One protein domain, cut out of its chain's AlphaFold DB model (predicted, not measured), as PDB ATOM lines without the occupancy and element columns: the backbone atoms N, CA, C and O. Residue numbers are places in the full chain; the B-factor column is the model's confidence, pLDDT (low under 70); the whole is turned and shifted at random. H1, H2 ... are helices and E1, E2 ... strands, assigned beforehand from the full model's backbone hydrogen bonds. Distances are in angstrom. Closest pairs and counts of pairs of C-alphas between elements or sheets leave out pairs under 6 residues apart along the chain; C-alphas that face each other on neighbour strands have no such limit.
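What this domain is: This is residues 293 to 447 of the 611 residues of the protein "MannoseP_isomer domain-containing protein" of Blastocatellia bacterium (UniProt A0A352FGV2). A strongly twisted six-stranded sheet, in the order E3 E2 E1 E4 E5 E6, is the middle of three layers, with H1 and H2 over one face and H4 and H5 over the other, where the sheet curls round H4. H3 is not on the sheet and packs on H1. The printed part has 155 residues with five named helices and six named strands, in the order H1 E1 H2 H3 E2 E3 E4 H4 E5 H5 E6. The sheet is mixed: E3 is antiparallel to E2, and the other neighbours are parallel; the class is mixed, helices and strands. The whole is compact and rounded, with a radius of gyration of the C-alphas of 14.6 A and spans of 40 by 37 by 31 A.

How they stand to each other: H1, residues 293 to 313, is on the sheet at a height of 8.4 A, and the C-alphas of its Leu 302 and of Phe 440 in E6, residues 437 to 440, are the closest of the two elements at 5.7 A. H2, residues 329 to 339, on the same face, stands up from the sheet, its line rising 51 degrees; its closest C-alpha to E1, residues 317 to 324, is that of Gly 330, 4.6 A from Ala 322. H3, residues 341 to 347, touches residues 299 to 307 of H1 alone, at a shallow tilt of 27 degrees, the same way; the closest C-alphas, of Arg 300 and Leu 343, are 6.2 A apart. E2, residues 352 to 358, is parallel to E1, with N 353 and O 319 within hydrogen-bond range at 2.8 A. E2 and E3, residues 369 to 374, form a hairpin, with N 371 and O 356 at 2.9 A. E4, residues 384 to 389, is parallel to E1, with N 320 and O 386 at 2.8 A. H4, residues 395 to 409, is on the sheet; its closest C-alpha to E3 is that of Ile 400, 6.9 A from Ala 369. E5, residues 416 to 420, is parallel to E4, with N 417 and O 385 at 2.8 A, and to E6, with N 439 and O 418 at 2.8 A. H5, residues 425 to 433, runs along E6 at 2 degrees on the local plane; their closest C-alphas, of Glu 432 and Val 438, are 7.0 A apart. E1 H2 H3 E2, E4 H4 E5 and E5 H5 E6 are strand-helix-strand units, two parallel neighbour strands with helix between, each with a right-handed crossover. Every O i to N i+4 pair is within hydrogen-bond range in H2, H4 and H5, against 15 of 17 in H1 and 2 of 3 in H3.

Where its parts are: H1 is 31.9 A from C-alpha 293 at (30.369, 44.892, 19.088) to C-alpha 313. E1 spans 21.9 A and H4 21.3 A. E6 ends at C-alpha 440, (32.991, 30.746, 29.937).

The domain as a whole: The C-alphas farthest apart, of His 342 and Tyr 364, are 40.8 A apart. The printed part has no cut and no long link. Its mean pLDDT is 77.4; 42 residues are under 70, among them 359 to 367 and 441 to 447.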
ATOM      1  N   VAL A 293      29.636  45.850  19.962       56.91
ATOM      2  CA  VAL A 293      30.369  44.892  19.088       56.91
ATOM      3  C   VAL A 293      31.149  43.828  19.883       56.91
ATOM      4  O   VAL A 293      31.395  42.713  19.429       56.91
ATOM      5  N   VAL A 294      31.532  44.169  21.111       56.97
ATOM      6  CA  VAL A 294      32.302  43.322  22.031       56.97
ATOM      7  C   VAL A 294      31.453  42.244  22.700       56.97
ATOM      8  O   VAL A 294      31.959  41.156  22.966       56.97
ATOM      9  N   VAL A 295      30.184  42.537  22.980       64.25
ATOM     10  CA  VAL A 295      29.263  41.624  23.675       64.25
ATOM     11  C   VAL A 295      28.848  40.488  22.734       64.25
ATOM     12  O   VAL A 295      28.782  39.330  23.140       64.25
ATOM     13  N   GLU A 296      28.652  40.811  21.453       75.62
ATOM     14  CA  GLU A 296      28.338  39.874  20.369       75.62
ATOM     15  C   GLU A 296      29.425  38.798  20.189       75.62
ATOM     16  O   GLU A 296      29.140  37.606  20.314       75.62
ATOM     17  N   GLU A 297      30.684  39.206  20.001       75.69
ATOM     18  CA  GLU A 297      31.820  38.289  19.801       75.69
ATOM     19  C   GLU A 297      32.091  37.392  21.023       75.69
ATOM     20  O   GLU A 297      32.420  36.214  20.878       75.69
ATOM     21  N   LEU A 298      31.916  37.908  22.244       72.19
ATOM     22  CA  LEU A 298      32.020  37.089  23.458       72.19
ATOM     23  C   LEU A 298      30.869  36.078  23.564       72.19
ATOM     24  O   LEU A 298      31.084  34.942  23.992       72.19
ATOM     25  N   THR A 299      29.665  36.457  23.124       80.81
ATOM     26  CA  THR A 299      28.498  35.561  23.133       80.81
ATOM     27  C   THR A 299      28.718  34.412  22.159       80.81
ATOM     28  O   THR A 299      28.509  33.260  22.527       80.81
ATOM     29  N   ARG A 300      29.237  34.698  20.957       85.75
ATOM     30  CA  ARG A 300      29.622  33.681  19.967       85.75
ATOM     31  C   ARG A 300      30.550  32.616  20.570       85.75
ATOM     32  O   ARG A 300      30.230  31.430  20.504       85.75
ATOM     33  N   LYS A 301      31.634  33.035  21.241       83.00
ATOM     34  CA  LYS A 301      32.598  32.120  21.888       83.00
ATOM     35  C   LYS A 301      31.969  31.253  22.979       83.00
ATOM     36  O   LYS A 301      32.285  30.068  23.060       83.00
ATOM     37  N   LEU A 302      31.077  31.811  23.804       87.81
ATOM     38  CA  LEU A 302      30.375  31.027  24.825       87.81
ATOM     39  C   LEU A 302      29.517  29.924  24.185       87.81
ATOM     40  O   LEU A 302      29.564  28.775  24.623       87.81
ATOM     41  N   LEU A 303      28.756  30.252  23.136       89.81
ATOM     42  CA  LEU A 303      27.878  29.289  22.465       89.81
ATOM     43  C   LEU A 303      28.664  28.152  21.792       89.81
ATOM     44  O   LEU A 303      28.257  26.993  21.874       89.81
ATOM     45  N   GLU A 304      29.822  28.454  21.204       87.94
ATOM     46  CA  GLU A 304      30.731  27.457  20.618       87.94
ATOM     47  C   GLU A 304      31.309  26.495  21.677       87.94
ATOM     48  O   GLU A 304      31.404  25.287  21.442       87.94
ATOM     49  N   GLN A 305      31.615  26.980  22.889       86.88
ATOM     50  CA  GLN A 305      32.007  26.099  23.997       86.88
ATOM     51  C   GLN A 305      30.860  25.197  24.474       86.88
ATOM     52  O   GLN A 305      31.097  24.025  24.770       86.88
ATOM     53  N   ILE A 306      29.620  25.701  24.522       89.25
ATOM     54  CA  ILE A 306      28.439  24.893  24.877       89.25
ATOM     55  C   ILE A 306      28.231  23.764  23.853       89.25
ATOM     56  O   ILE A 306      27.945  22.630  24.245       89.25
ATOM     57  N   GLN A 307      28.437  24.035  22.558       87.19
ATOM     58  CA  GLN A 307      28.410  22.999  21.518       87.19
ATOM     59  C   GLN A 307      29.489  21.929  21.740       87.19
ATOM     60  O   GLN A 307      29.185  20.734  21.704       87.19
ATOM     61  N   SER A 308      30.729  22.343  22.024       86.12
ATOM     62  CA  SER A 308      31.842  21.429  22.328       86.12
ATOM     63  C   SER A 308      31.544  20.550  23.552       86.12
ATOM     64  O   SER A 308      31.696  19.329  23.499       86.12
ATOM     65  N   PHE A 309      31.018  21.144  24.628       85.31
ATOM     66  CA  PHE A 309      30.598  20.438  25.841       85.31
ATOM     67  C   PHE A 309      29.496  19.398  25.579       85.31
ATOM     68  O   PHE A 309      29.582  18.271  26.072       85.31
ATOM     69  N   ALA A 310      28.478  19.746  24.783       84.00
ATOM     70  CA  ALA A 310      27.405  18.821  24.417       84.00
ATOM     71  C   ALA A 310      27.937  17.629  23.601       84.00
ATOM     72  O   ALA A 310      27.614  16.478  23.903       84.00
ATOM     73  N   ALA A 311      28.797  17.901  22.611       80.31
ATOM     74  CA  ALA A 311      29.394  16.886  21.747       80.31
ATOM     75  C   ALA A 311      30.296  15.903  22.515       80.31
ATOM     76  O   ALA A 311      30.239  14.702  22.266       80.31
ATOM     77  N   GLN A 312      31.081  16.384  23.486       73.50
ATOM     78  CA  GLN A 312      31.994  15.544  24.277       73.50
ATOM     79  C   GLN A 312      31.294  14.548  25.215       73.50
ATOM     80  O   GLN A 312      31.927  13.585  25.645       73.50
ATOM     81  N   ARG A 313      30.021  14.771  25.568       66.88
ATOM     82  CA  ARG A 313      29.280  13.920  26.521       66.88
ATOM     83  C   ARG A 313      28.102  13.156  25.911       66.88
ATOM     84  O   ARG A 313      27.465  12.393  26.624       66.88
ATOM     85  N   SER A 314      27.804  13.345  24.622       62.09
ATOM     86  CA  SER A 314      26.593  12.814  23.960       62.09
ATOM     87  C   SER A 314      25.276  13.232  24.643       62.09
ATOM     88  O   SER A 314      24.255  12.558  24.510       62.09
ATOM     89  N   ASN A 315      25.298  14.351  25.374       69.50
ATOM     90  CA  ASN A 315      24.216  14.787  26.254       69.50
ATOM     91  C   ASN A 315      23.123  15.555  25.497       69.50
ATOM     92  O   ASN A 315      23.402  16.520  24.781       69.50
ATOM     93  N   LYS A 316      21.856  15.233  25.773       85.06
ATOM     94  CA  LYS A 316      20.709  16.097  25.468       85.06
ATOM     95  C   LYS A 316      20.727  17.283  26.424       85.06
ATOM     96  O   LYS A 316      20.288  17.164  27.566       85.06
ATOM     97  N   ILE A 317      21.246  18.422  25.979       90.31
ATOM     98  CA  ILE A 317      21.261  19.634  26.804       90.31
ATOM     99  C   ILE A 317      19.985  20.466  26.630       90.31
ATOM    100  O   ILE A 317      19.397  20.516  25.550       90.31
ATOM    101  N   CYS A 318      19.592  21.153  27.699       92.81
ATOM    102  CA  CYS A 318      18.582  22.205  27.687       92.81
ATOM    103  C   CYS A 318      19.218  23.533  28.115       92.81
ATOM    104  O   CYS A 318      20.004  23.557  29.064       92.81
ATOM    105  N   LEU A 319      18.890  24.627  27.424       93.94
ATOM    106  CA  LEU A 319      19.385  25.966  27.758       93.94
ATOM    107  C   LEU A 319      18.382  26.693  28.657       93.94
ATOM    108  O   LEU A 319      17.194  26.743  28.348       93.94
ATOM    109  N   LEU A 320      18.856  27.296  29.741       93.19
ATOM    110  CA  LEU A 320      18.050  28.063  30.687       93.19
ATOM    111  C   LEU A 320      18.469  29.529  30.645       93.19
ATOM    112  O   LEU A 320      19.638  29.845  30.850       93.19
ATOM    113  N   PHE A 321      17.505  30.418  30.436       92.38
ATOM    114  CA  PHE A 321      17.703  31.863  30.505       92.38
ATOM    115  C   PHE A 321      16.929  32.433  31.692       92.38
ATOM    116  O   PHE A 321      15.711  32.257  31.786       92.38
ATOM    117  N   ALA A 322      17.621  33.134  32.588       87.38
ATOM    118  CA  ALA A 322      16.979  33.852  33.680       87.38
ATOM    119  C   ALA A 322      16.239  35.092  33.148       87.38
ATOM    120  O   ALA A 322      16.860  36.012  32.618       87.38
ATOM    121  N   ASN A 323      14.919  35.147  33.324       85.44
ATOM    122  CA  ASN A 323      14.168  36.397  33.263       85.44
ATOM    123  C   ASN A 323      13.990  36.911  34.695       85.44
ATOM    124  O   ASN A 323      12.973  36.650  35.340       85.44
ATOM    125  N   ASP A 324      15.014  37.607  35.183       76.75
ATOM    126  CA  ASP A 324      15.033  38.265  36.486       76.75
ATOM    127  C   ASP A 324      15.136  39.784  36.300       76.75
ATOM    128  O   ASP A 324      15.994  40.281  35.568       76.75
ATOM    129  N   ALA A 325      14.263  40.532  36.973       66.56
ATOM    130  CA  ALA A 325      14.251  41.992  36.933       66.56
ATOM    131  C   ALA A 325      15.412  42.642  37.715       66.56
ATOM    132  O   ALA A 325      15.701  43.817  37.501       66.56
ATOM    133  N   GLU A 326      16.063  41.906  38.620       60.19
ATOM    134  CA  GLU A 326      17.168  42.391  39.461       60.19
ATOM    135  C   GLU A 326      18.536  41.849  38.983       60.19
ATOM    136  O   GLU A 326      19.569  42.221  39.532       60.19
ATOM    137  N   SER A 327      18.548  40.974  37.967       64.62
ATOM    138  CA  SER A 327      19.743  40.365  37.357       64.62
ATOM    139  C   SER A 327      19.478  40.064  35.869       64.62
ATOM    140  O   SER A 327      19.228  38.912  35.509       64.62
ATOM    141  N   PRO A 328      19.507  41.075  34.983       62.91
ATOM    142  CA  PRO A 328      18.984  40.946  33.623       62.91
ATOM    143  C   PRO A 328      19.876  40.157  32.647       62.91
ATOM    144  O   PRO A 328      19.427  39.904  31.532       62.91
ATOM    145  N   GLY A 329      21.093  39.742  33.025       67.88
ATOM    146  CA  GLY A 329      22.088  39.145  32.119       67.88
ATOM    147  C   GLY A 329      21.563  37.980  31.267       67.88
ATOM    148  O   GLY A 329      21.690  38.007  30.043       67.88
ATOM    149  N   GLY A 330      20.877  37.002  31.866       78.06
ATOM    150  CA  GLY A 330      20.260  35.886  31.135       78.06
ATOM    151  C   GLY A 330      19.213  36.332  30.107       78.06
ATOM    152  O   GLY A 330      19.138  35.781  29.006       78.06
ATOM    153  N   ARG A 331      18.452  37.391  30.406       78.94
ATOM    154  CA  ARG A 331      17.487  38.009  29.482       78.94
ATOM    155  C   ARG A 331      18.178  38.840  28.403       78.94
ATOM    156  O   ARG A 331      17.717  38.840  27.261       78.94
ATOM    157  N   GLU A 332      19.256  39.540  28.735       72.38
ATOM    158  CA  GLU A 332      20.051  40.342  27.800       72.38
ATOM    159  C   GLU A 332      20.753  39.444  26.777       72.38
ATOM    160  O   GLU A 332      20.576  39.655  25.577       72.38
ATOM    161  N   ILE A 333      21.416  38.370  27.222       79.44
ATOM    162  CA  ILE A 333      21.980  37.336  26.342       79.44
ATOM    163  C   ILE A 333      20.883  36.693  25.494       79.44
ATOM    164  O   ILE A 333      21.046  36.599  24.277       79.44
ATOM    165  N   LYS A 334      19.738  36.303  26.077       86.31
ATOM    166  CA  LYS A 334      18.624  35.747  25.290       86.31
ATOM    167  C   LYS A 334      18.157  36.720  24.203       86.31
ATOM    168  O   LYS A 334      17.979  36.317  23.059       86.31
ATOM    169  N   THR A 335      18.002  38.000  24.543       80.06
ATOM    170  CA  THR A 335      17.575  39.057  23.611       80.06
ATOM    171  C   THR A 335      18.615  39.282  22.509       80.06
ATOM    172  O   THR A 335      18.247  39.453  21.349       80.06
ATOM    173  N   LEU A 336      19.908  39.229  22.843       77.69
ATOM    174  CA  LEU A 336      21.015  39.345  21.896       77.69
ATOM    175  C   LEU A 336      21.045  38.164  20.913       77.69
ATOM    176  O   LEU A 336      21.111  38.380  19.704       77.69
ATOM    177  N   ILE A 337      20.909  36.935  21.418       85.75
ATOM    178  CA  ILE A 337      20.805  35.708  20.613       85.75
ATOM    179  C   ILE A 337      19.557  35.744  19.723       85.75
ATOM    180  O   ILE A 337      19.640  35.443  18.535       85.75
ATOM    181  N   ASP A 338      18.399  36.141  20.259       85.88
ATOM    182  CA  ASP A 338      17.155  36.209  19.492       85.88
ATOM    183  C   ASP A 338      17.193  37.270  18.381       85.88
ATOM    184  O   ASP A 338      16.548  37.066  17.346       85.88
ATOM    185  N   ARG A 339      17.951  38.360  18.588       83.19
ATOM    186  CA  ARG A 339      18.159  39.478  17.651       83.19
ATOM    187  C   ARG A 339      19.177  39.169  16.547       83.19
ATOM    188  O   ARG A 339      19.044  39.716  15.456       83.19
ATOM    189  N   ILE A 340      20.193  38.347  16.818       81.88
ATOM    190  CA  ILE A 340      21.350  38.152  15.929       81.88
ATOM    191  C   ILE A 340      21.287  36.761  15.266       81.88
ATOM    192  O   ILE A 340      21.522  35.752  15.937       81.88
ATOM    193  N   PRO A 341      21.014  36.666  13.945       89.00
ATOM    194  CA  PRO A 341      20.695  35.392  13.293       89.00
ATOM    195  C   PRO A 341      21.760  34.299  13.432       89.00
ATOM    196  O   PRO A 341      21.413  33.131  13.607       89.00
ATOM    197  N   HIS A 342      23.050  34.654  13.384       87.00
ATOM    198  CA  HIS A 342      24.127  33.666  13.472       87.00
ATOM    199  C   HIS A 342      24.279  33.093  14.894       87.00
ATOM    200  O   HIS A 342      24.485  31.892  15.038       87.00
ATOM    201  N   LEU A 343      24.082  33.905  15.945       87.88
ATOM    202  CA  LEU A 343      24.059  33.423  17.333       87.88
ATOM    203  C   LEU A 343      22.860  32.496  17.562       87.88
ATOM    204  O   LEU A 343      23.010  31.418  18.134       87.88
ATOM    205  N   LYS A 344      21.682  32.870  17.043       89.56
ATOM    206  CA  LYS A 344      20.464  32.046  17.089       89.56
ATOM    207  C   LYS A 344      20.669  30.670  16.445       89.56
ATOM    208  O   LYS A 344      20.168  29.670  16.956       89.56
ATOM    209  N   MET A 345      21.423  30.611  15.344       89.44
ATOM    210  CA  MET A 345      21.747  29.372  14.629       89.44
ATOM    211  C   MET A 345      22.654  28.428  15.437       89.44
ATOM    212  O   MET A 345      22.485  27.219  15.338       89.44
ATOM    213  N   LEU A 346      23.565  28.946  16.273       87.25
ATOM    214  CA  LEU A 346      24.432  28.108  17.118       87.25
ATOM    215  C   LEU A 346      23.651  27.319  18.186       87.25
ATOM    216  O   LEU A 346      24.112  26.266  18.630       87.25
ATOM    217  N   VAL A 347      22.472  27.802  18.596       87.19
ATOM    218  CA  VAL A 347      21.664  27.195  19.670       87.19
ATOM    219  C   VAL A 347      20.313  26.636  19.230       87.19
ATOM    220  O   VAL A 347      19.618  26.045  20.050       87.19
ATOM    221  N   SER A 348      19.930  26.763  17.957       87.00
ATOM    222  CA  SER A 348      18.597  26.366  17.465       87.00
ATOM    223  C   SER A 348      18.270  24.874  17.627       87.00
ATOM    224  O   SER A 348      17.098  24.505  17.642       87.00
ATOM    225  N   GLN A 349      19.289  24.025  17.786       86.00
ATOM    226  CA  GLN A 349      19.155  22.589  18.061       86.00
ATOM    227  C   GLN A 349      18.889  22.245  19.540       86.00
ATOM    228  O   GLN A 349      18.554  21.101  19.848       86.00
ATOM    229  N   TYR A 350      19.035  23.203  20.462       90.38
ATOM    230  CA  TYR A 350      18.861  22.988  21.898       90.38
ATOM    231  C   TYR A 350      17.530  23.582  22.384       90.38
ATOM    232  O   TYR A 350      17.309  24.788  22.237       90.38
ATOM    233  N   PRO A 351      16.642  22.789  23.011       90.88
ATOM    234  CA  PRO A 351      15.450  23.321  23.657       90.88
ATOM    235  C   PRO A 351      15.828  24.356  24.718       90.88
ATOM    236  O   PRO A 351      16.638  24.080  25.607       90.88
ATOM    237  N   SER A 352      15.240  25.547  24.612       92.00
ATOM    238  CA  SER A 352      15.474  26.651  25.540       92.00
ATOM    239  C   SER A 352      14.249  26.923  26.405       92.00
ATOM    240  O   SER A 352      13.109  26.848  25.948       92.00
ATOM    241  N   LEU A 353      14.515  27.242  27.667       93.19
ATOM    242  CA  LEU A 353      13.540  27.537  28.703       93.19
ATOM    243  C   LEU A 353      13.829  28.928  29.263       93.19
ATOM    244  O   LEU A 353      14.972  29.261  29.583       93.19
ATOM    245  N   THR A 354      12.788  29.739  29.405       92.12
ATOM    246  CA  THR A 354      12.859  31.000  30.147       92.12
ATOM    247  C   THR A 354      12.375  30.734  31.561       92.12
ATOM    248  O   THR A 354      11.256  30.256  31.750       92.12
ATOM    249  N   VAL A 355      13.211  31.020  32.555       91.75
ATOM    250  CA  VAL A 355      12.833  30.892  33.962       91.75
ATOM    251  C   VAL A 355      12.482  32.268  34.496       91.75
ATOM    252  O   VAL A 355      13.351  33.130  34.631       91.75
ATOM    253  N   ASN A 356      11.203  32.475  34.788       89.69
ATOM    254  CA  ASN A 356      10.714  33.726  35.340       89.69
ATOM    255  C   ASN A 356      10.988  33.741  36.845       89.69
ATOM    256  O   ASN A 356      10.400  32.964  37.601       89.69
ATOM    257  N   ILE A 357      11.894  34.623  37.269       85.56
ATOM    258  CA  ILE A 357      12.198  34.877  38.677       85.56
ATOM    259  C   ILE A 357      11.501  36.177  39.066       85.56
ATOM    260  O   ILE A 357      11.674  37.209  38.418       85.56
ATOM    261  N   THR A 358      10.707  36.133  40.135       75.88
ATOM    262  CA  THR A 358      10.086  37.333  40.714       75.88
ATOM    263  C   THR A 358      10.425  37.453  42.195       75.88
ATOM    264  O   THR A 358      11.180  36.649  42.741       75.88
ATOM    265  N   GLY A 359       9.913  38.504  42.837       60.44
ATOM    266  CA  GLY A 359      10.499  39.033  44.060       60.44
ATOM    267  C   GLY A 359      11.735  39.870  43.746       60.44
ATOM    268  O   GLY A 359      12.071  40.100  42.586       60.44
ATOM    269  N   ARG A 360      12.383  40.396  44.786       46.72
ATOM    270  CA  ARG A 360      13.481  41.354  44.638       46.72
ATOM    271  C   ARG A 360      14.693  40.959  45.480       46.72
ATOM    272  O   ARG A 360      14.544  40.298  46.505       46.72
ATOM    273  N   ALA A 361      15.891  41.354  45.054       44.06
ATOM    274  CA  ALA A 361      17.166  41.050  45.703       44.06
ATOM    275  C   ALA A 361      17.358  41.904  46.967       44.06
ATOM    276  O   ALA A 361      18.118  42.868  46.966       44.06
ATOM    277  N   GLU A 362      16.595  41.606  48.015       40.38
ATOM    278  CA  GLU A 362      16.762  42.173  49.358       40.38
ATOM    279  C   GLU A 362      17.989  41.561  50.059       40.38
ATOM    280  O   GLU A 362      18.279  40.380  49.849       40.38
ATOM    281  N   ILE A 363      18.693  42.331  50.906       36.62
ATOM    282  CA  ILE A 363      19.971  41.923  51.548       36.62
ATOM    283  C   ILE A 363      19.896  40.556  52.259       36.62
ATOM    284  O   ILE A 363      20.889  39.842  52.335       36.62
ATOM    285  N   TYR A 364      18.713  40.176  52.753       29.50
ATOM    286  CA  TYR A 364      18.483  38.943  53.518       29.50
ATOM    287  C   TYR A 364      17.791  37.818  52.718       29.50
ATOM    288  O   TYR A 364      17.162  36.937  53.298       29.50
ATOM    289  N   GLY A 365      17.901  37.825  51.383       41.44
ATOM    290  CA  GLY A 365      17.822  36.623  50.531       41.44
ATOM    291  C   GLY A 365      16.476  35.890  50.390       41.44
ATOM    292  O   GLY A 365      16.402  34.929  49.631       41.44
ATOM    293  N   GLY A 366      15.411  36.308  51.079       46.06
ATOM    294  CA  GLY A 366      14.206  35.480  51.252       46.06
ATOM    295  C   GLY A 366      13.121  35.538  50.166       46.06
ATOM    296  O   GLY A 366      12.206  34.719  50.218       46.06
ATOM    297  N   ARG A 367      13.151  36.497  49.223       59.44
ATOM    298  CA  ARG A 367      12.001  36.771  48.324       59.44
ATOM    299  C   ARG A 367      12.189  36.463  46.836       59.44
ATOM    300  O   ARG A 367      11.175  36.380  46.151       59.44
ATOM    301  N   ARG A 368      13.413  36.307  46.310       71.62
ATOM    302  CA  ARG A 368      13.603  35.938  44.890       71.62
ATOM    303  C   ARG A 368      13.314  34.451  44.695       71.62
ATOM    304  O   ARG A 368      14.015  33.612  45.253       71.62
ATOM    305  N   ALA A 369      12.295  34.139  43.900       81.50
ATOM    306  CA  ALA A 369      11.858  32.775  43.632       81.50
ATOM    307  C   ALA A 369      11.442  32.601  42.167       81.50
ATOM    308  O   ALA A 369      10.912  33.522  41.541       81.50
ATOM    309  N   VAL A 370      11.649  31.395  41.639       87.50
ATOM    310  CA  VAL A 370      11.085  30.975  40.352       87.50
ATOM    311  C   VAL A 370       9.563  30.893  40.476       87.50
ATOM    312  O   VAL A 370       9.057  30.191  41.353       87.50
ATOM    313  N   THR A 371       8.834  31.586  39.600       88.38
ATOM    314  CA  THR A 371       7.359  31.537  39.545       88.38
ATOM    315  C   THR A 371       6.829  30.689  38.401       88.38
ATOM    316  O   THR A 371       5.784  30.062  38.544       88.38
ATOM    317  N   SER A 372       7.534  30.661  37.271       90.31
ATOM    318  CA  SER A 372       7.228  29.777  36.148       90.31
ATOM    319  C   SER A 372       8.492  29.437  35.360       90.31
ATOM    320  O   SER A 372       9.482  30.174  35.375       90.31
ATOM    321  N   ILE A 373       8.443  28.300  34.667       92.12
ATOM    322  CA  ILE A 373       9.406  27.918  33.635       92.12
ATOM    323  C   ILE A 373       8.613  27.735  32.344       92.12
ATOM    324  O   ILE A 373       7.624  27.001  32.319       92.12
ATOM    325  N   GLU A 374       9.021  28.445  31.298       89.94
ATOM    326  CA  GLU A 374       8.272  28.576  30.052       89.94
ATOM    327  C   GLU A 374       9.147  28.211  28.839       89.94
ATOM    328  O   GLU A 374      10.209  28.818  28.654       89.94
ATOM    329  N   PRO A 375       8.714  27.266  27.978       91.81
ATOM    330  CA  PRO A 375       7.535  26.397  28.123       91.81
ATOM    331  C   PRO A 375       7.653  25.369  29.277       91.81
ATOM    332  O   PRO A 375       8.754  25.098  29.751       91.81
ATOM    333  N   PRO A 376       6.542  24.735  29.701       87.44
ATOM    334  CA  PRO A 376       6.588  23.552  30.562       87.44
ATOM    335  C   PRO A 376       7.413  22.419  29.930       87.44
ATOM    336  O   PRO A 376       7.366  22.213  28.716       87.44
ATOM    337  N   PHE A 377       8.147  21.664  30.750       89.31
ATOM    338  CA  PHE A 377       9.103  20.653  30.289       89.31
ATOM    339  C   PHE A 377       9.110  19.399  31.174       89.31
ATOM    340  O   PHE A 377       8.603  19.398  32.293       89.31
ATOM    341  N   ASP A 378       9.714  18.330  30.654       88.00
ATOM    342  CA  ASP A 378       9.955  17.068  31.357       88.00
ATOM    343  C   ASP A 378      11.452  16.982  31.724       88.00
ATOM    344  O   ASP A 378      12.294  16.909  30.819       88.00
ATOM    345  N   PRO A 379      11.817  17.011  33.022       84.25
ATOM    346  CA  PRO A 379      13.208  17.079  33.470       84.25
ATOM    347  C   PRO A 379      14.015  15.797  33.201       84.25
ATOM    348  O   PRO A 379      15.244  15.806  33.313       84.25
ATOM    349  N   ASN A 380      13.358  14.696  32.821       85.44
ATOM    350  CA  ASN A 380      14.015  13.420  32.532       85.44
ATOM    351  C   ASN A 380      14.481  13.298  31.071       85.44
ATOM    352  O   ASN A 380      15.133  12.321  30.713       85.44
ATOM    353  N   ARG A 381      14.172  14.284  30.214       87.19
ATOM    354  CA  ARG A 381      14.567  14.283  28.791       87.19
ATOM    355  C   ARG A 381      15.955  14.852  28.519       87.19
ATOM    356  O   ARG A 381      16.433  14.714  27.393       87.19
ATOM    357  N   PHE A 382      16.558  15.501  29.510       89.62
ATOM    358  CA  PHE A 382      17.775  16.291  29.358       89.62
ATOM    359  C   PHE A 382      18.856  15.813  30.314       89.62
ATOM    360  O   PHE A 382      18.687  15.872  31.530       89.62
ATOM    361  N   ASP A 383      19.984  15.375  29.775       86.44
ATOM    362  CA  ASP A 383      21.109  14.895  30.568       86.44
ATOM    363  C   ASP A 383      21.776  16.055  31.327       86.44
ATOM    364  O   ASP A 383      22.207  15.870  32.464       86.44
ATOM    365  N   ALA A 384      21.767  17.273  30.761       90.25
ATOM    366  CA  ALA A 384      22.235  18.484  31.438       90.25
ATOM    367  C   ALA A 384      21.391  19.743  31.148       90.25
ATOM    368  O   ALA A 384      20.795  19.907  30.083       90.25
ATOM    369  N   PHE A 385      21.412  20.661  32.108       92.25
ATOM    370  CA  PHE A 385      20.745  21.956  32.123       92.25
ATOM    371  C   PHE A 385      21.804  23.056  32.191       92.25
ATOM    372  O   PHE A 385      22.520  23.170  33.183       92.25
ATOM    373  N   VAL A 386      21.926  23.848  31.128       92.62
ATOM    374  CA  VAL A 386      22.964  24.873  30.975       92.62
ATOM    375  C   VAL A 386      22.332  26.246  31.176       92.62
ATOM    376  O   VAL A 386      21.537  26.688  30.349       92.62
ATOM    377  N   ILE A 387      22.659  26.915  32.280       91.62
ATOM    378  CA  ILE A 387      22.166  28.258  32.602       91.62
ATOM    379  C   ILE A 387      23.058  29.284  31.906       91.62
ATOM    380  O   ILE A 387      24.242  29.376  32.227       91.62
ATOM    381  N   LEU A 388      22.495  30.035  30.959       88.25
ATOM    382  CA  LEU A 388      23.181  31.110  30.246       88.25
ATOM    383  C   LEU A 388      22.876  32.439  30.929       88.25
ATOM    384  O   LEU A 388      21.721  32.867  30.989       88.25
ATOM    385  N   ASP A 389      23.925  33.097  31.407       81.75
ATOM    386  CA  ASP A 389      23.833  34.402  32.054       81.75
ATOM    387  C   ASP A 389      25.083  35.240  31.744       81.75
ATOM    388  O   ASP A 389      26.149  34.701  31.425       81.75
ATOM    389  N   ASP A 390      24.971  36.563  31.838       70.25
ATOM    390  CA  ASP A 390      26.173  37.376  31.994       70.25
ATOM    391  C   ASP A 390      26.422  37.500  33.491       70.25
ATOM    392  O   ASP A 390      25.523  37.850  34.259       70.25
ATOM    393  N   ILE A 391      27.644  37.206  33.932       55.31
ATOM    394  CA  ILE A 391      27.952  37.164  35.366       55.31
ATOM    395  C   ILE A 391      27.720  38.526  36.052       55.31
ATOM    396  O   ILE A 391      27.550  38.566  37.267       55.31
ATOM    397  N   SER A 392      27.645  39.607  35.260       46.78
ATOM    398  CA  SER A 392      27.463  41.022  35.615       46.78
ATOM    399  C   SER A 392      26.343  41.382  36.599       46.78
ATOM    400  O   SER A 392      26.356  42.537  37.006       46.78
ATOM    401  N   PHE A 393      25.428  40.475  36.986       45.81
ATOM    402  CA  PHE A 393      24.666  40.556  38.258       45.81
ATOM    403  C   PHE A 393      24.247  39.191  38.867       45.81
ATOM    404  O   PHE A 393      23.488  39.157  39.838       45.81
ATOM    405  N   SER A 394      24.712  38.046  38.353       55.47
ATOM    406  CA  SER A 394      23.899  36.810  38.381       55.47
ATOM    407  C   SER A 394      24.222  35.725  39.416       55.47
ATOM    408  O   SER A 394      23.528  34.714  39.452       55.47
ATOM    409  N   GLY A 395      25.177  35.925  40.330       63.28
ATOM    410  CA  GLY A 395      25.540  34.940  41.373       63.28
ATOM    411  C   GLY A 395      24.341  34.277  42.079       63.28
ATOM    412  O   GLY A 395      24.129  33.073  41.931       63.28
ATOM    413  N   ASN A 396      23.479  35.040  42.771       69.44
ATOM    414  CA  ASN A 396      22.297  34.437  43.413       69.44
ATOM    415  C   ASN A 396      21.263  33.920  42.408       69.44
ATOM    416  O   ASN A 396      20.498  33.029  42.752       69.44
ATOM    417  N   THR A 397      21.239  34.436  41.179       77.94
ATOM    418  CA  THR A 397      20.377  33.938  40.095       77.94
ATOM    419  C   THR A 397      20.730  32.488  39.774       77.94
ATOM    420  O   THR A 397      19.851  31.628  39.782       77.94
ATOM    421  N   LEU A 398      22.025  32.191  39.623       81.50
ATOM    422  CA  LEU A 398      22.539  30.834  39.442       81.50
ATOM    423  C   LEU A 398      22.156  29.929  40.626       81.50
ATOM    424  O   LEU A 398      21.597  28.853  40.415       81.50
ATOM    425  N   HIS A 399      22.392  30.365  41.870       81.81
ATOM    426  CA  HIS A 399      22.049  29.565  43.056       81.81
ATOM    427  C   HIS A 399      20.539  29.305  43.183       81.81
ATOM    428  O   HIS A 399      20.147  28.163  43.401       81.81
ATOM    429  N   ILE A 400      19.684  30.315  42.982       84.81
ATOM    430  CA  ILE A 400      18.217  30.175  43.028       84.81
ATOM    431  C   ILE A 400      17.730  29.187  41.965       84.81
ATOM    432  O   ILE A 400      16.888  28.340  42.262       84.81
ATOM    433  N   LEU A 401      18.273  29.256  40.746       87.81
ATOM    434  CA  LEU A 401      17.945  28.319  39.672       87.81
ATOM    435  C   LEU A 401      18.393  26.891  40.002       87.81
ATOM    436  O   LEU A 401      17.592  25.966  39.881       87.81
ATOM    437  N   ARG A 402      19.639  26.707  40.462       90.25
ATOM    438  CA  ARG A 402      20.182  25.394  40.845       90.25
ATOM    439  C   ARG A 402      19.363  24.763  41.965       90.25
ATOM    440  O   ARG A 402      18.911  23.630  41.829       90.25
ATOM    441  N   ASP A 403      19.106  25.509  43.033       88.31
ATOM    442  CA  ASP A 403      18.328  25.033  44.173       88.31
ATOM    443  C   ASP A 403      16.865  24.763  43.808       88.31
ATOM    444  O   ASP A 403      16.309  23.763  44.258       88.31
ATOM    445  N   TYR A 404      16.237  25.588  42.964       91.12
ATOM    446  CA  TYR A 404      14.882  25.317  42.479       91.12
ATOM    447  C   TYR A 404      14.826  24.022  41.656       91.12
ATOM    448  O   TYR A 404      13.950  23.188  41.894       91.12
ATOM    449  N   LEU A 405      15.771  23.827  40.731       90.12
ATOM    450  CA  LEU A 405      15.847  22.641  39.875       90.12
ATOM    451  C   LEU A 405      16.085  21.354  40.682       90.12
ATOM    452  O   LEU A 405      15.398  20.357  40.457       90.12
ATOM    453  N   ILE A 406      16.998  21.386  41.659       90.56
ATOM    454  CA  ILE A 406      17.249  20.255  42.567       90.56
ATOM    455  C   ILE A 406      15.994  19.958  43.405       90.56
ATOM    456  O   ILE A 406      15.518  18.824  43.421       90.56
ATOM    457  N   ARG A 407      15.423  20.968  44.079       89.88
ATOM    458  CA  ARG A 407      14.336  20.773  45.059       89.88
ATOM    459  C   ARG A 407      12.995  20.376  44.433       89.88
ATOM    460  O   ARG A 407      12.257  19.627  45.064       89.88
ATOM    461  N   ASN A 408      12.665  20.865  43.234       90.75
ATOM    462  CA  ASN A 408      11.352  20.631  42.608       90.75
ATOM    463  C   ASN A 408      11.347  19.476  41.595       90.75
ATOM    464  O   ASN A 408      10.288  18.910  41.341       90.75
ATOM    465  N   PHE A 409      12.504  19.111  41.027       90.50
ATOM    466  CA  PHE A 409      12.602  18.057  40.006       90.50
ATOM    467  C   PHE A 409      13.553  16.906  40.376       90.50
ATOM    468  O   PHE A 409      13.736  15.997  39.569       90.50
ATOM    469  N   GLY A 410      14.165  16.921  41.567       88.12
ATOM    470  CA  GLY A 410      15.063  15.854  42.031       88.12
ATOM    471  C   GLY A 410      16.359  15.732  41.221       88.12
ATOM    472  O   GLY A 410      16.947  14.655  41.152       88.12
ATOM    473  N   LEU A 411      16.780  16.813  40.557       88.69
ATOM    474  CA  LEU A 411      17.942  16.816  39.672       88.69
ATOM    475  C   LEU A 411      19.260  16.750  40.459       88.69
ATOM    476  O   LEU A 411      19.406  17.377  41.505       88.69
ATOM    477  N   ASP A 412      20.241  16.026  39.920       87.62
ATOM    478  CA  ASP A 412      21.618  16.028  40.424       87.62
ATOM    479  C   ASP A 412      22.281  17.392  40.140       87.62
ATOM    480  O   ASP A 412      22.186  17.917  39.027       87.62
ATOM    481  N   ARG A 413      22.998  17.942  41.130       85.62
ATOM    482  CA  ARG A 413      23.827  19.158  41.022       85.62
ATOM    483  C   ARG A 413      24.768  19.105  39.811       85.62
ATOM    484  O   ARG A 413      24.917  20.108  39.123       85.62
ATOM    485  N   ASN A 414      25.333  17.935  39.507       85.25
ATOM    486  CA  ASN A 414      26.252  17.707  38.385       85.25
ATOM    487  C   ASN A 414      25.584  17.824  37.001       85.25
ATOM    488  O   ASN A 414      26.274  17.996  35.995       85.25
ATOM    489  N   ARG A 415      24.247  17.744  36.935       87.62
ATOM    490  CA  ARG A 415      23.465  17.970  35.709       87.62
ATOM    491  C   ARG A 415      23.175  19.456  35.475       87.62
ATOM    492  O   ARG A 415      22.561  19.776  34.465       87.62
ATOM    493  N   ILE A 416      23.592  20.362  36.366       91.06
ATOM    494  CA  ILE A 416      23.317  21.803  36.279       91.06
ATOM    495  C   ILE A 416      24.639  22.557  36.081       91.06
ATOM    496  O   ILE A 416      25.543  22.508  36.914       91.06
ATOM    497  N   VAL A 417      24.754  23.245  34.948       90.00
ATOM    498  CA  VAL A 417      25.990  23.847  34.430       90.00
ATOM    499  C   VAL A 417      25.799  25.356  34.305       90.00
ATOM    500  O   VAL A 417      24.773  25.800  33.794       90.00
ATOM    501  N   ALA A 418      26.782  26.148  34.730       88.38
ATOM    502  CA  ALA A 418      26.797  27.591  34.491       88.38
ATOM    503  C   ALA A 418      27.561  27.896  33.193       88.38
ATOM    504  O   ALA A 418      28.689  27.438  33.019       88.38
ATOM    505  N   ALA A 419      26.966  28.675  32.292       87.06
ATOM    506  CA  ALA A 419      27.593  29.156  31.066       87.06
ATOM    507  C   ALA A 419      27.595  30.690  31.065       87.06
ATOM    508  O   ALA A 419      26.553  31.325  30.910       87.06
ATOM    509  N   LEU A 420      28.772  31.278  31.282       82.06
ATOM    510  CA  LEU A 420      28.916  32.676  31.681       82.06
ATOM    511  C   LEU A 420      29.714  33.470  30.644       82.06
ATOM    512  O   LEU A 420      30.853  33.139  30.322       82.06
ATOM    513  N   LEU A 421      29.106  34.530  30.106       69.81
ATOM    514  CA  LEU A 421      29.620  35.282  28.948       69.81
ATOM    515  C   LEU A 421      31.090  35.707  29.079       69.81
ATOM    516  O   LEU A 421      31.885  35.570  28.151       69.81
ATOM    517  N   GLN A 422      31.444  36.198  30.258       65.50
ATOM    518  CA  GLN A 422      32.811  36.450  30.699       65.50
ATOM    519  C   GLN A 422      32.850  36.261  32.216       65.50
ATOM    520  O   GLN A 422      31.841  36.522  32.872       65.50
ATOM    521  N   ILE A 423      33.985  35.864  32.787       59.00
ATOM    522  CA  ILE A 423      34.128  35.603  34.228       59.00
ATOM    523  C   ILE A 423      35.464  36.113  34.782       59.00
ATOM    524  O   ILE A 423      36.460  36.183  34.065       59.00
ATOM    525  N   ASP A 424      35.466  36.491  36.056       53.28
ATOM    526  CA  ASP A 424      36.667  36.823  36.825       53.28
ATOM    527  C   ASP A 424      37.292  35.549  37.454       53.28
ATOM    528  O   ASP A 424      36.532  34.679  37.894       53.28
ATOM    529  N   PRO A 425      38.631  35.396  37.517       58.53
ATOM    530  CA  PRO A 425      39.275  34.185  38.040       58.53
ATOM    531  C   PRO A 425      38.898  33.802  39.479       58.53
ATOM    532  O   PRO A 425      38.758  32.610  39.768       58.53
ATOM    533  N   ASP A 426      38.670  34.770  40.370       55.62
ATOM    534  CA  ASP A 426      38.265  34.488  41.750       55.62
ATOM    535  C   ASP A 426      36.789  34.082  41.788       55.62
ATOM    536  O   ASP A 426      36.419  33.127  42.472       55.62
ATOM    537  N   ALA A 427      35.928  34.741  41.006       58.94
ATOM    538  CA  ALA A 427      34.523  34.342  40.870       58.94
ATOM    539  C   ALA A 427      34.379  32.922  40.286       58.94
ATOM    540  O   ALA A 427      33.550  32.141  40.758       58.94
ATOM    541  N   LYS A 428      35.221  32.564  39.309       71.69
ATOM    542  CA  LYS A 428      35.330  31.214  38.738       71.69
ATOM    543  C   LYS A 428      35.750  30.196  39.798       71.69
ATOM    544  O   LYS A 428      35.024  29.233  40.025       71.69
ATOM    545  N   SER A 429      36.853  30.461  40.498       69.19
ATOM    546  CA  SER A 429      37.389  29.580  41.545       69.19
ATOM    547  C   SER A 429      36.388  29.359  42.684       69.19
ATOM    548  O   SER A 429      36.244  28.241  43.172       69.19
ATOM    549  N   ASN A 430      35.642  30.399  43.073       65.88
ATOM    550  CA  ASN A 430      34.575  30.286  44.067       65.88
ATOM    551  C   ASN A 430      33.403  29.429  43.564       65.88
ATOM    552  O   ASN A 430      32.937  28.574  44.307       65.88
ATOM    553  N   LEU A 431      32.942  29.593  42.317       75.31
ATOM    554  CA  LEU A 431      31.881  28.740  41.755       75.31
ATOM    555  C   LEU A 431      32.332  27.273  41.622       75.31
ATOM    556  O   LEU A 431      31.563  26.369  41.945       75.31
ATOM    557  N   GLU A 432      33.569  27.030  41.188       80.94
ATOM    558  CA  GLU A 432      34.153  25.688  41.059       80.94
ATOM    559  C   GLU A 432      34.324  25.008  42.435       80.94
ATOM    560  O   GLU A 432      33.940  23.848  42.596       80.94
ATOM    561  N   ALA A 433      34.785  25.740  43.460       77.06
ATOM    562  CA  ALA A 433      34.792  25.278  44.854       77.06
ATOM    563  C   ALA A 433      33.371  25.006  45.381       77.06
ATOM    564  O   ALA A 433      33.133  24.025  46.087       77.06
ATOM    565  N   ASP A 434      32.401  25.817  44.958       75.12
ATOM    566  CA  ASP A 434      30.974  25.641  45.218       75.12
ATOM    567  C   ASP A 434      30.312  24.594  44.288       75.12
ATOM    568  O   ASP A 434      29.089  24.583  44.081       75.12
ATOM    569  N   GLY A 435      31.110  23.680  43.725       81.50
ATOM    570  CA  GLY A 435      30.662  22.511  42.972       81.50
ATOM    571  C   GLY A 435      29.821  22.850  41.743       81.50
ATOM    572  O   GLY A 435      28.865  22.129  41.445       81.50
ATOM    573  N   TRP A 436      30.106  23.970  41.077       85.50
ATOM    574  CA  TRP A 436      29.589  24.268  39.745       85.50
ATOM    575  C   TRP A 436      30.522  23.725  38.667       85.50
ATOM    576  O   TRP A 436      31.735  23.901  38.726       85.50
ATOM    577  N   HIS A 437      29.936  23.164  37.612       87.50
ATOM    578  CA  HIS A 437      30.623  23.042  36.332       87.50
ATOM    579  C   HIS A 437      30.449  24.360  35.567       87.50
ATOM    580  O   HIS A 437      29.311  24.756  35.295       87.50
ATOM    581  N   VAL A 438      31.548  25.036  35.221       84.50
ATOM    582  CA  VAL A 438      31.531  26.362  34.578       84.50
ATOM    583  C   VAL A 438      32.051  26.283  33.137       84.50
ATOM    584  O   VAL A 438      33.055  25.634  32.855       84.50
ATOM    585  N   ILE A 439      31.352  26.950  32.220       83.56
ATOM    586  CA  ILE A 439      31.724  27.199  30.818       83.56
ATOM    587  C   ILE A 439      31.796  28.728  30.656       83.56
ATOM    588  O   ILE A 439      30.943  29.420  31.215       83.56
ATOM    589  N   PHE A 440      32.786  29.289  29.947       79.12
ATOM    590  CA  PHE A 440      32.991  30.746  29.937       79.12
ATOM    591  C   PHE A 440      33.580  31.319  28.636       79.12
ATOM    592  O   PHE A 440      34.638  30.906  28.169       79.12
ATOM    593  N   GLY A 441      32.932  32.345  28.072       63.44
ATOM    594  CA  GLY A 441      33.313  32.931  26.774       63.44
ATOM    595  C   GLY A 441      34.646  33.696  26.779       63.44
ATOM    596  O   GLY A 441      35.324  33.763  25.753       63.44
ATOM    597  N   SER A 442      35.041  34.245  27.933       65.88
ATOM    598  CA  SER A 442      36.374  34.802  28.198       65.88
ATOM    599  C   SER A 442      36.630  34.888  29.701       65.88
ATOM    600  O   SER A 442      35.731  35.231  30.468       65.88
ATOM    601  N   GLU A 443      37.872  34.673  30.123       52.00
ATOM    602  CA  GLU A 443      38.338  35.199  31.411       52.00
ATOM    603  C   GLU A 443      38.549  36.713  31.251       52.00
ATOM    604  O   GLU A 443      38.931  37.170  30.167       52.00
ATOM    605  N   HIS A 444      38.254  37.507  32.279       45.38
ATOM    606  CA  HIS A 444      38.389  38.962  32.225       45.38
ATOM    607  C   HIS A 444      39.338  39.463  33.315       45.38
ATOM    608  O   HIS A 444      38.992  39.484  34.490       45.38
ATOM    609  N   VAL A 445      40.515  39.952  32.916       33.78
ATOM    610  CA  VAL A 445      41.456  40.625  33.825       33.78
ATOM    611  C   VAL A 445      41.028  42.088  33.974       33.78
ATOM    612  O   VAL A 445      41.401  42.942  33.171       33.78
ATOM    613  N   GLY A 446      40.185  42.386  34.965       37.97
ATOM    614  CA  GLY A 446      39.748  43.757  35.246       37.97
ATOM    615  C   GLY A 446      38.752  43.865  36.398       37.97
ATOM    616  O   GLY A 446      38.078  42.897  36.732       37.97
ATOM    617  N   PHE A 447      38.651  45.062  36.981       35.53
ATOM    618  CA  PHE A 447      37.892  45.359  38.203       35.53
ATOM    619  C   PHE A 447      36.361  45.210  38.051       35.53
ATOM    620  O   PHE A 447      35.633  46.196  37.919       35.53
TER     621      PHE A 447